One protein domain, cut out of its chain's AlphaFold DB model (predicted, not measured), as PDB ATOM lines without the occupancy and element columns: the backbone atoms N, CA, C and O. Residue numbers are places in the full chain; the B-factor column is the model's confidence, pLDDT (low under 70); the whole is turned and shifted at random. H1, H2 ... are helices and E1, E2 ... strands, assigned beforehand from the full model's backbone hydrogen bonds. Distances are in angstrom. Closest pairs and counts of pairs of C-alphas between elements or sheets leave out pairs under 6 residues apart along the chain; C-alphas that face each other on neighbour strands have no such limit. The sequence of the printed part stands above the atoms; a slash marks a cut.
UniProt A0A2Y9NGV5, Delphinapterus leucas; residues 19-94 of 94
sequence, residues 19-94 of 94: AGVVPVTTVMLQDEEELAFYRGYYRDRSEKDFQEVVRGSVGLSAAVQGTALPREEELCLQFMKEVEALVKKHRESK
ATOM      1  N   ALA A  19     -15.200 -11.050  -9.952       96.88
ATOM      2  CA  ALA A  19     -16.228 -10.114  -9.536       96.88
ATOM      3  C   ALA A  19     -15.991  -8.740 -10.167       96.88
ATOM      4  O   ALA A  19     -14.867  -8.238 -10.188       96.88
ATOM      5  N   GLY A  20     -17.060  -8.117 -10.648       96.81
ATOM      6  CA  GLY A  20     -17.052  -6.749 -11.160       96.81
ATOM      7  C   GLY A  20     -18.321  -6.004 -10.761       96.81
ATOM      8  O   GLY A  20     -19.215  -6.578 -10.138       96.81
ATOM      9  N   VAL A  21     -18.397  -4.712 -11.078       97.56
ATOM     10  CA  VAL A  21     -19.522  -3.852 -10.681       97.56
ATOM     11  C   VAL A  21     -20.083  -3.074 -11.865       97.56
ATOM     12  O   VAL A  21     -19.331  -2.606 -12.717       97.56
ATOM     13  N   VAL A  22     -21.408  -2.909 -11.893       97.88
ATOM     14  CA  VAL A  22     -22.128  -2.152 -12.927       97.88
ATOM     15  C   VAL A  22     -23.039  -1.115 -12.262       97.88
ATOM     16  O   VAL A  22     -23.889  -1.492 -11.452       97.88
ATOM     17  N   PRO A  23     -22.893   0.185 -12.575       97.31
ATOM     18  CA  PRO A  23     -23.843   1.229 -12.191       97.31
ATOM     19  C   PRO A  23     -25.260   0.931 -12.697       97.31
ATOM     20  O   PRO A  23     -25.464   0.802 -13.902       97.31
ATOM     21  N   VAL A  24     -26.250   0.867 -11.802       97.38
ATOM     22  CA  VAL A  24     -27.646   0.570 -12.190       97.38
ATOM     23  C   VAL A  24     -28.581   1.747 -11.962       97.38
ATOM     24  O   VAL A  24     -29.471   2.008 -12.769       97.38
ATOM     25  N   THR A  25     -28.355   2.521 -10.903       96.19
ATOM     26  CA  THR A  25     -29.241   3.618 -10.512       96.19
ATOM     27  C   THR A  25     -28.454   4.761  -9.885       96.19
ATOM     28  O   THR A  25     -27.240   4.676  -9.692       96.19
ATOM     29  N   THR A  26     -29.158   5.839  -9.593       96.56
ATOM     30  CA  THR A  26     -28.662   6.997  -8.868       96.56
ATOM     31  C   THR A  26     -29.471   7.129  -7.587       96.56
ATOM     32  O   THR A  26     -30.677   6.891  -7.617       96.56
ATOM     33  N   VAL A  27     -28.815   7.494  -6.487       96.62
ATOM     34  CA  VAL A  27     -29.467   7.719  -5.193       96.62
ATOM     35  C   VAL A  27     -30.468   8.866  -5.322       96.62
ATOM     36  O   VAL A  27     -30.107   9.974  -5.736       96.62
ATOM     37  N   MET A  28     -31.720   8.586  -4.979       96.06
ATOM     38  CA  MET A  28     -32.833   9.528  -4.964       96.06
ATOM     39  C   MET A  28     -33.054  10.074  -3.553       96.06
ATOM     40  O   MET A  28     -32.604   9.495  -2.570       96.06
ATOM     41  N   LEU A  29     -33.803  11.172  -3.442       95.69
ATOM     42  CA  LEU A  29     -34.139  11.760  -2.139       95.69
ATOM     43  C   LEU A  29     -34.829  10.749  -1.204       95.69
ATOM     44  O   LEU A  29     -34.520  10.699  -0.022       95.69
ATOM     45  N   GLN A  30     -35.705   9.905  -1.758       95.12
ATOM     46  CA  GLN A  30     -36.403   8.847  -1.017       95.12
ATOM     47  C   GLN A  30     -35.428   7.829  -0.404       95.12
ATOM     48  O   GLN A  30     -35.614   7.424   0.738       95.12
ATOM     49  N   ASP A  31     -34.351   7.477  -1.115       94.50
ATOM     50  CA  ASP A  31     -33.336   6.546  -0.609       94.50
ATOM     51  C   ASP A  31     -32.587   7.141   0.603       94.50
ATOM     52  O   ASP A  31     -32.231   6.426   1.542       94.50
ATOM     53  N   GLU A  32     -32.360   8.461   0.615       92.12
ATOM     54  CA  GLU A  32     -31.741   9.164   1.749       92.12
ATOM     55  C   GLU A  32     -32.707   9.318   2.937       92.12
ATOM     56  O   GLU A  32     -32.295   9.197   4.094       92.12
ATOM     57  N   GLU A  33     -33.998   9.532   2.679       92.94
ATOM     58  CA  GLU A  33     -35.032   9.529   3.721       92.94
ATOM     59  C   GLU A  33     -35.150   8.149   4.388       92.94
ATOM     60  O   GLU A  33     -35.219   8.053   5.616       92.94
ATOM     61  N   GLU A  34     -35.097   7.069   3.604       92.69
ATOM     62  CA  GLU A  34     -35.099   5.695   4.116       92.69
ATOM     63  C   GLU A  34     -33.829   5.360   4.915       92.69
ATOM     64  O   GLU A  34     -33.898   4.643   5.923       92.69
ATOM     65  N   LEU A  35     -32.677   5.927   4.540       90.94
ATOM     66  CA  LEU A  35     -31.408   5.744   5.254       90.94
ATOM     67  C   LEU A  35     -31.490   6.181   6.727       90.94
ATOM     68  O   LEU A  35     -30.839   5.569   7.581       90.94
ATOM     69  N   ALA A  36     -32.322   7.179   7.057       86.94
ATOM     70  CA  ALA A  36     -32.540   7.627   8.435       86.94
ATOM     71  C   ALA A  36     -33.128   6.526   9.339       86.94
ATOM     72  O   ALA A  36     -32.920   6.530  10.556       86.94
ATOM     73  N   PHE A  37     -33.830   5.558   8.746       88.75
ATOM     74  CA  PHE A  37     -34.433   4.423   9.443       88.75
ATOM     75  C   PHE A  37     -33.604   3.139   9.334       88.75
ATOM     76  O   PHE A  37     -33.985   2.123   9.925       88.75
ATOM     77  N   TYR A  38     -32.471   3.173   8.621       87.12
ATOM     78  CA  TYR A  38     -31.585   2.023   8.473       87.12
ATOM     79  C   TYR A  38     -31.165   1.476   9.843       87.12
ATOM     80  O   TYR A  38     -30.698   2.206  10.721       87.12
ATOM     81  N   ARG A  39     -31.344   0.164  10.015       85.00
ATOM     82  CA  ARG A  39     -30.806  -0.597  11.142       85.00
ATOM     83  C   ARG A  39     -30.086  -1.826  10.618       85.00
ATOM     84  O   ARG A  39     -30.704  -2.739  10.075       85.00
ATOM     85  N   GLY A  40     -28.782  -1.835  10.799       82.00
ATOM     86  CA  GLY A  40     -27.910  -2.959  10.512       82.00
ATOM     87  C   GLY A  40     -28.158  -4.140  11.451       82.00
ATOM     88  O   GLY A  40     -28.796  -4.051  12.505       82.00
ATOM     89  N   TYR A  41     -27.651  -5.299  11.035       84.31
ATOM     90  CA  TYR A  41     -27.909  -6.574  11.705       84.31
ATOM     91  C   TYR A  41     -27.328  -6.650  13.122       84.31
ATOM     92  O   TYR A  41     -27.952  -7.227  14.011       84.31
ATOM     93  N   TYR A  42     -26.145  -6.072  13.337       83.06
ATOM     94  CA  TYR A  42     -25.389  -6.218  14.584       83.06
ATOM     95  C   TYR A  42     -25.481  -5.005  15.516       83.06
ATOM     96  O   TYR A  42     -25.084  -5.124  16.674       83.06
ATOM     97  N   ARG A  43     -26.019  -3.861  15.056       79.94
ATOM     98  CA  ARG A  43     -26.191  -2.639  15.867       79.94
ATOM     99  C   ARG A  43     -24.902  -2.173  16.542       79.94
ATOM    100  O   ARG A  43     -24.917  -1.665  17.665       79.94
ATOM    101  N   ASP A  44     -23.783  -2.377  15.855       82.94
ATOM    102  CA  ASP A  44     -22.451  -2.027  16.328       82.94
ATOM    103  C   ASP A  44     -22.079  -0.582  15.943       82.94
ATOM    104  O   ASP A  44     -22.841   0.145  15.303       82.94
ATOM    105  N   ARG A  45     -20.895  -0.117  16.362       80.50
ATOM    106  CA  ARG A  45     -20.433   1.241  16.011       80.50
ATOM    107  C   ARG A  45     -20.254   1.426  14.502       80.50
ATOM    108  O   ARG A  45     -20.515   2.513  13.998       80.50
ATOM    109  N   SER A  46     -19.879   0.361  13.791       77.06
ATOM    110  CA  SER A  46     -19.706   0.363  12.336       77.06
ATOM    111  C   SER A  46     -20.997   0.749  11.603       77.06
ATOM    112  O   SER A  46     -20.952   1.326  10.521       77.06
ATOM    113  N   GLU A  47     -22.155   0.461  12.182       78.62
ATOM    114  CA  GLU A  47     -23.447   0.843  11.618       78.62
ATOM    115  C   GLU A  47     -23.691   2.356  11.644       78.62
ATOM    116  O   GLU A  47     -24.016   2.944  10.615       78.62
ATOM    117  N   LYS A  48     -23.474   3.004  12.797       81.19
ATOM    118  CA  LYS A  48     -23.647   4.462  12.931       81.19
ATOM    119  C   LYS A  48     -22.710   5.214  11.995       81.19
ATOM    120  O   LYS A  48     -23.128   6.100  11.261       81.19
ATOM    121  N   ASP A  49     -21.457   4.779  11.967       85.38
ATOM    122  CA  ASP A  49     -20.446   5.326  11.073       85.38
ATOM    123  C   ASP A  49     -20.833   5.135   9.588       85.38
ATOM    124  O   ASP A  49     -20.435   5.931   8.747       85.38
ATOM    125  N   PHE A  50     -21.594   4.087   9.230       86.00
ATOM    126  CA  PHE A  50     -22.040   3.883   7.846       86.00
ATOM    127  C   PHE A  50     -23.082   4.925   7.431       86.00
ATOM    128  O   PHE A  50     -22.919   5.529   6.375       86.00
ATOM    129  N   GLN A  51     -24.102   5.161   8.266       86.88
ATOM    130  CA  GLN A  51     -25.134   6.167   7.992       86.88
ATOM    131  C   GLN A  51     -24.533   7.562   7.816       86.88
ATOM    132  O   GLN A  51     -24.894   8.269   6.882       86.88
ATOM    133  N   GLU A  52     -23.578   7.938   8.670       89.38
ATOM    134  CA  GLU A  52     -22.904   9.236   8.567       89.38
ATOM    135  C   GLU A  52     -22.057   9.353   7.291       89.38
ATOM    136  O   GLU A  52     -22.080  10.389   6.633       89.38
ATOM    137  N   VAL A  53     -21.339   8.292   6.900       89.94
ATOM    138  CA  VAL A  53     -20.469   8.309   5.709       89.94
ATOM    139  C   VAL A  53     -21.261   8.396   4.404       89.94
ATOM    140  O   VAL A  53     -20.783   9.002   3.448       89.94
ATOM    141  N   VAL A  54     -22.442   7.780   4.336       91.00
ATOM    142  CA  VAL A  54     -23.258   7.752   3.107       91.00
ATOM    143  C   VAL A  54     -24.286   8.884   3.025       91.00
ATOM    144  O   VAL A  54     -24.987   9.000   2.020       91.00
ATOM    145  N   ARG A  55     -24.371   9.739   4.047       91.56
ATOM    146  CA  ARG A  55     -25.257  10.907   4.063       91.56
ATOM    147  C   ARG A  55     -24.860  11.924   2.987       91.56
ATOM    148  O   ARG A  55     -23.678  12.150   2.747       91.56
ATOM    149  N   GLY A  56     -25.845  12.563   2.354       92.62
ATOM    150  CA  GLY A  56     -25.626  13.526   1.271       92.62
ATOM    151  C   GLY A  56     -25.218  12.884  -0.056       92.62
ATOM    152  O   GLY A  56     -24.578  13.533  -0.880       92.62
ATOM    153  N   SER A  57     -25.554  11.607  -0.266       95.12
ATOM    154  CA  SER A  57     -25.198  10.850  -1.473       95.12
ATOM    155  C   SER A  57     -26.209  10.962  -2.617       95.12
ATOM    156  O   SER A  57     -26.001  10.340  -3.658       95.12
ATOM    157  N   VAL A  58     -27.276  11.757  -2.476       96.88
ATOM    158  CA  VAL A  58     -28.254  11.994  -3.553       96.88
ATOM    159  C   VAL A  58     -27.543  12.461  -4.822       96.88
ATOM    160  O   VAL A  58     -26.715  13.370  -4.801       96.88
ATOM    161  N   GLY A  59     -27.855  11.820  -5.947       95.75
ATOM    162  CA  GLY A  59     -27.179  12.066  -7.223       95.75
ATOM    163  C   GLY A  59     -25.942  11.194  -7.476       95.75
ATOM    164  O   GLY A  59     -25.480  11.128  -8.617       95.75
ATOM    165  N   LEU A  60     -25.429  10.468  -6.476       97.19
ATOM    166  CA  LEU A  60     -24.345   9.501  -6.668       97.19
ATOM    167  C   LEU A  60     -24.864   8.173  -7.225       97.19
ATOM    168  O   LEU A  60     -26.016   7.786  -7.033       97.19
ATOM    169  N   SER A  61     -23.996   7.459  -7.937       96.06
ATOM    170  CA  SER A  61     -24.337   6.169  -8.534       96.06
ATOM    171  C   SER A  61     -24.382   5.054  -7.489       96.06
ATOM    172  O   SER A  61     -23.423   4.864  -6.745       96.06
ATOM    173  N   ALA A  62     -25.427   4.232  -7.541       95.88
ATOM    174  CA  ALA A  62     -25.489   2.939  -6.871       95.88
ATOM    175  C   ALA A  62     -25.302   1.809  -7.898       95.88
ATOM    176  O   ALA A  62     -25.870   1.829  -8.998       95.88
ATOM    177  N   ALA A  63     -24.455   0.839  -7.556       97.00
ATOM    178  CA  ALA A  63     -24.014  -0.229  -8.447       97.00
ATOM    179  C   ALA A  63     -24.364  -1.612  -7.888       97.00
ATOM    180  O   ALA A  63     -24.479  -1.790  -6.677       97.00
ATOM    181  N   VAL A  64     -24.485  -2.592  -8.782       97.25
ATOM    182  CA  VAL A  64     -24.602  -4.014  -8.429       97.25
ATOM    183  C   VAL A  64     -23.293  -4.731  -8.716       97.25
ATOM    184  O   VAL A  64     -22.579  -4.374  -9.653       97.25
ATOM    185  N   GLN A  65     -22.987  -5.750  -7.918       97.00
ATOM    186  CA  GLN A  65     -21.836  -6.622  -8.120       97.00
ATOM    187  C   GLN A  65     -22.263  -7.874  -8.892       97.00
ATOM    188  O   GLN A  65     -23.204  -8.558  -8.493       97.00
ATOM    189  N   GLY A  66     -21.574  -8.164  -9.993       96.25
ATOM    190  CA  GLY A  66     -21.710  -9.401 -10.758       96.25
ATOM    191  C   GLY A  66     -20.526 -10.325 -10.501       96.25
ATOM    192  O   GLY A  66     -19.402  -9.851 -10.356       96.25
ATOM    193  N   THR A  67     -20.775 -11.631 -10.435       97.06
ATOM    194  CA  THR A  67     -19.744 -12.658 -10.229       97.06
ATOM    195  C   THR A  67     -20.047 -13.897 -11.068       97.06
ATOM    196  O   THR A  67     -21.204 -14.139 -11.415       97.06
ATOM    197  N   ALA A  68     -19.015 -14.675 -11.385       97.19
ATOM    198  CA  ALA A  68     -19.122 -15.999 -11.994       97.19
ATOM    199  C   ALA A  68     -18.259 -17.009 -11.216       97.19
ATOM    200  O   ALA A  68     -17.619 -16.657 -10.221       97.19
ATOM    201  N   LEU A  69     -18.249 -18.272 -11.646       97.25
ATOM    202  CA  LEU A  69     -17.374 -19.291 -11.069       97.25
ATOM    203  C   LEU A  69     -15.892 -19.013 -11.401       97.25
ATOM    204  O   LEU A  69     -15.588 -18.224 -12.302       97.25
ATOM    205  N   PRO A  70     -14.938 -19.640 -10.685       97.00
ATOM    206  CA  PRO A  70     -13.517 -19.486 -10.975       97.00
ATOM    207  C   PRO A  70     -13.189 -19.819 -12.430       97.00
ATOM    208  O   PRO A  70     -13.601 -20.868 -12.927       97.00
ATOM    209  N   ARG A  71     -12.360 -18.978 -13.061       94.25
ATOM    210  CA  ARG A  71     -11.908 -19.116 -14.458       94.25
ATOM    211  C   ARG A  71     -13.009 -18.939 -15.513       94.25
ATOM    212  O   ARG A  71     -12.858 -19.423 -16.633       94.25
ATOM    213  N   GLU A  72     -14.111 -18.290 -15.143       97.00
ATOM    214  CA  GLU A  72     -15.187 -17.889 -16.056       97.00
ATOM    215  C   GLU A  72     -15.295 -16.355 -16.147       97.00
ATOM    216  O   GLU A  72     -16.371 -15.762 -16.009       97.00
ATOM    217  N   GLU A  73     -14.165 -15.676 -16.349       97.81
ATOM    218  CA  GLU A  73     -14.089 -14.215 -16.430       97.81
ATOM    219  C   GLU A  73     -14.946 -13.653 -17.577       97.81
ATOM    220  O   GLU A  73     -15.647 -12.653 -17.399       97.81
ATOM    221  N   GLU A  74     -14.948 -14.306 -18.741       97.94
ATOM    222  CA  GLU A  74     -15.742 -13.897 -19.900       97.94
ATOM    223  C   GLU A  74     -17.245 -14.001 -19.632       97.94
ATOM    224  O   GLU A  74     -18.001 -13.124 -20.052       97.94
ATOM    225  N   LEU A  75     -17.679 -15.023 -18.884       97.94
ATOM    226  CA  LEU A  75     -19.077 -15.158 -18.471       97.94
ATOM    227  C   LEU A  75     -19.466 -14.032 -17.508       97.94
ATOM    228  O   LEU A  75     -20.523 -13.421 -17.668       97.94
ATOM    229  N   CYS A  76     -18.592 -13.703 -16.550       97.81
ATOM    230  CA  CYS A  76     -18.799 -12.569 -15.650       97.81
ATOM    231  C   CYS A  76     -18.930 -11.248 -16.433       97.81
ATOM    232  O   CYS A  76     -19.807 -10.433 -16.140       97.81
ATOM    233  N   LEU A  77     -18.087 -11.035 -17.449       98.25
ATOM    234  CA  LEU A  77     -18.142  -9.853 -18.315       98.25
ATOM    235  C   LEU A  77     -19.413  -9.816 -19.168       98.25
ATOM    236  O   LEU A  77     -20.025  -8.755 -19.303       98.25
ATOM    237  N   GLN A  78     -19.832 -10.955 -19.721       98.44
ATOM    238  CA  GLN A  78     -21.069 -11.050 -20.489       98.44
ATOM    239  C   GLN A  78     -22.284 -10.715 -19.618       98.44
ATOM    240  O   GLN A  78     -23.099  -9.881 -20.014       98.44
ATOM    241  N   PHE A  79     -22.358 -11.287 -18.414       97.56
ATOM    242  CA  PHE A  79     -23.403 -10.966 -17.445       97.56
ATOM    243  C   PHE A  79     -23.451  -9.459 -17.156       97.56
ATOM    244  O   PHE A  79     -24.506  -8.831 -17.255       97.56
ATOM    245  N   MET A  80     -22.301  -8.843 -16.866       98.25
ATOM    246  CA  MET A  80     -22.234  -7.402 -16.602       98.25
ATOM    247  C   MET A  80     -22.683  -6.558 -17.803       98.25
ATOM    248  O   MET A  80     -23.383  -5.561 -17.627       98.25
ATOM    249  N   LYS A  81     -22.336  -6.969 -19.028       98.19
ATOM    250  CA  LYS A  81     -22.775  -6.304 -20.261       98.19
ATOM    251  C   LYS A  81     -24.293  -6.383 -20.451       98.19
ATOM    252  O   LYS A  81     -24.907  -5.400 -20.863       98.19
ATOM    253  N   GLU A  82     -24.900  -7.529 -20.155       98.19
ATOM    254  CA  GLU A  82     -26.354  -7.710 -20.236       98.19
ATOM    255  C   GLU A  82     -27.082  -6.829 -19.215       98.19
ATOM    256  O   GLU A  82     -28.041  -6.139 -19.571       98.19
ATOM    257  N   VAL A  83     -26.579  -6.762 -17.978       98.00
ATOM    258  CA  VAL A  83     -27.098  -5.849 -16.949       98.00
ATOM    259  C   VAL A  83     -26.998  -4.392 -17.409       98.00
ATOM    260  O   VAL A  83     -27.979  -3.656 -17.323       98.00
ATOM    261  N   GLU A  84     -25.854  -3.970 -17.955       97.69
ATOM    262  CA  GLU A  84     -25.673  -2.601 -18.454       97.69
ATOM    263  C   GLU A  84     -26.670  -2.259 -19.579       97.69
ATOM    264  O   GLU A  84     -27.275  -1.183 -19.578       97.69
ATOM    265  N   ALA A  85     -26.882  -3.179 -20.524       97.75
ATOM    266  CA  ALA A  85     -27.832  -2.993 -21.618       97.75
ATOM    267  C   ALA A  85     -29.279  -2.861 -21.113       97.75
ATOM    268  O   ALA A  85     -30.029  -2.002 -21.586       97.75
ATOM    269  N   LEU A  86     -29.663  -3.672 -20.122       97.38
ATOM    270  CA  LEU A  86     -30.976  -3.593 -19.480       97.38
ATOM    271  C   LEU A  86     -31.182  -2.254 -18.763       97.38
ATOM    272  O   LEU A  86     -32.241  -1.642 -18.906       97.38
ATOM    273  N   VAL A  87     -30.165  -1.765 -18.048       96.38
ATOM    274  CA  VAL A  87     -30.207  -0.458 -17.373       96.38
ATOM    275  C   VAL A  87     -30.374   0.676 -18.382       96.38
ATOM    276  O   VAL A  87     -31.217   1.549 -18.175       96.38
ATOM    277  N   LYS A  88     -29.612   0.664 -19.486       95.50
ATOM    278  CA  LYS A  88     -29.724   1.669 -20.559       95.50
ATOM    279  C   LYS A  88     -31.140   1.706 -21.132       95.50
ATOM    280  O   LYS A  88     -31.770   2.759 -21.126       95.50
ATOM    281  N   LYS A  89     -31.688   0.540 -21.491       96.25
ATOM    282  CA  LYS A  89     -33.063   0.421 -21.996       96.25
ATOM    283  C   LYS A  89     -34.104   0.919 -20.988       96.25
ATOM    284  O   LYS A  89     -35.067   1.577 -21.370       96.25
ATOM    285  N   HIS A  90     -33.933   0.609 -19.702       93.94
ATOM    286  CA  HIS A  90     -34.855   1.062 -18.661       93.94
ATOM    287  C   HIS A  90     -34.823   2.586 -18.478       93.94
ATOM    288  O   HIS A  90     -35.865   3.188 -18.245       93.94
ATOM    289  N   ARG A  91     -33.648   3.216 -18.623       90.00
ATOM    290  CA  ARG A  91     -33.504   4.680 -18.576       90.00
ATOM    291  C   ARG A  91     -34.125   5.376 -19.783       90.00
ATOM    292  O   ARG A  91     -34.700   6.436 -19.611       90.00
ATOM    293  N   GLU A  92     -34.022   4.791 -20.973       89.56
ATOM    294  CA  GLU A  92     -34.632   5.334 -22.198       89.56
ATOM    295  C   GLU A  92     -36.162   5.195 -22.216       89.56
ATOM    296  O   GLU A  92     -36.850   5.955 -22.890       89.56
ATOM    297  N   SER A  93     -36.698   4.214 -21.488       80.62
ATOM    298  CA  SER A  93     -38.139   3.969 -21.380       80.62
ATOM    299  C   SER A  93     -38.847   4.854 -20.345       80.62
ATOM    300  O   SER A  93     -40.065   4.722 -20.196       80.62
ATOM    301  N   LYS A  94     -38.112   5.675 -19.591       62.56
ATOM    302  CA  LYS A  94     -38.612   6.469 -18.467       62.56
ATOM    303  C   LYS A  94     -38.625   7.951 -18.819       62.56
ATOM    304  O   LYS A  94     -39.600   8.616 -18.412       62.56
TER     305      LYS A  94
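AT A GLANCE: This is residues 19 to 94 of the 94 residues of a protein of Delphinapterus leucas (UniProt A0A2Y9NGV5). Look first for a ribbon of two antiparallel strands, E1 and E2, with the long helix H3 packed along it, nearer E1 than E2; beyond the end of the ribbon where E1 ends and E2 begins, two short helices, H1 and H2, make a separate, loosely built head. H1 and H2 run opposite ways with little contact between them, and residues 41 to 46, of which 45 and 46 belong to H2, stick out from the head. The printed part has 76 residues with three named helices and two named strands, in the order E1, H1, H2, E2, H3, and its class is mixed, helices and strands. The whole is loose, with a radius of gyration of the C-alphas of 15.9 A, and flat, spanning 39 by 35 by 15 A.

IN THESE COORDINATES: Find C-alpha 19 at (-16.228, -10.114, -9.536); from there E1, residues 19 to 26, runs 21.2 A to C-alpha 26 at (-28.662, 6.997, -8.868). Its partner E2 is residues 61 to 67, 19.5 A long. The longest helix, H3, holds residues 73 to 92 and runs 28.9 A to C-alpha 92 at (-34.632, 5.334, -22.198). Look between the two strands in the chain for H1, residues 29 to 35, and H2, residues 45 to 54.

HOW THE PARTS SIT: Begin at E1 and E2, antiparallel neighbours with 151 degrees between their directions. Here you find N 22 and O 64 within hydrogen-bond range at 2.9 A, and N 62 and O 25 at 2.8 A. Go next to H3: its closest C-alphas to E1 are those of Val 87 and Val 24, 5.9 A apart. To E2 its closest are those of Cys 76 and Thr 67, 5.5 A apart. Turn then to H1 and H2, which are close but not clearly touching, the C-alphas of Leu 35 and Gln 51 being closest at 6.9 A. They have a shallow tilt of 7 degrees, opposite ways. H3 is apart from both H1 and H2. In H1, H2 and H3 every O i to N i+4 pair is within hydrogen-bond range.

THE WHOLE: The two C-alphas farthest apart are those of Arg 45 and Ser 93, 41.5 A. The printed part has no cut and ends at residue 94, the chain's last residue. The links E1 to H1 and E2 to H3 are tight, those from H1 to H2 and from H2 to E2 are short, and no link is long. The mean pLDDT of the printed part is 92.5; look at residue 94 for the one value under 70.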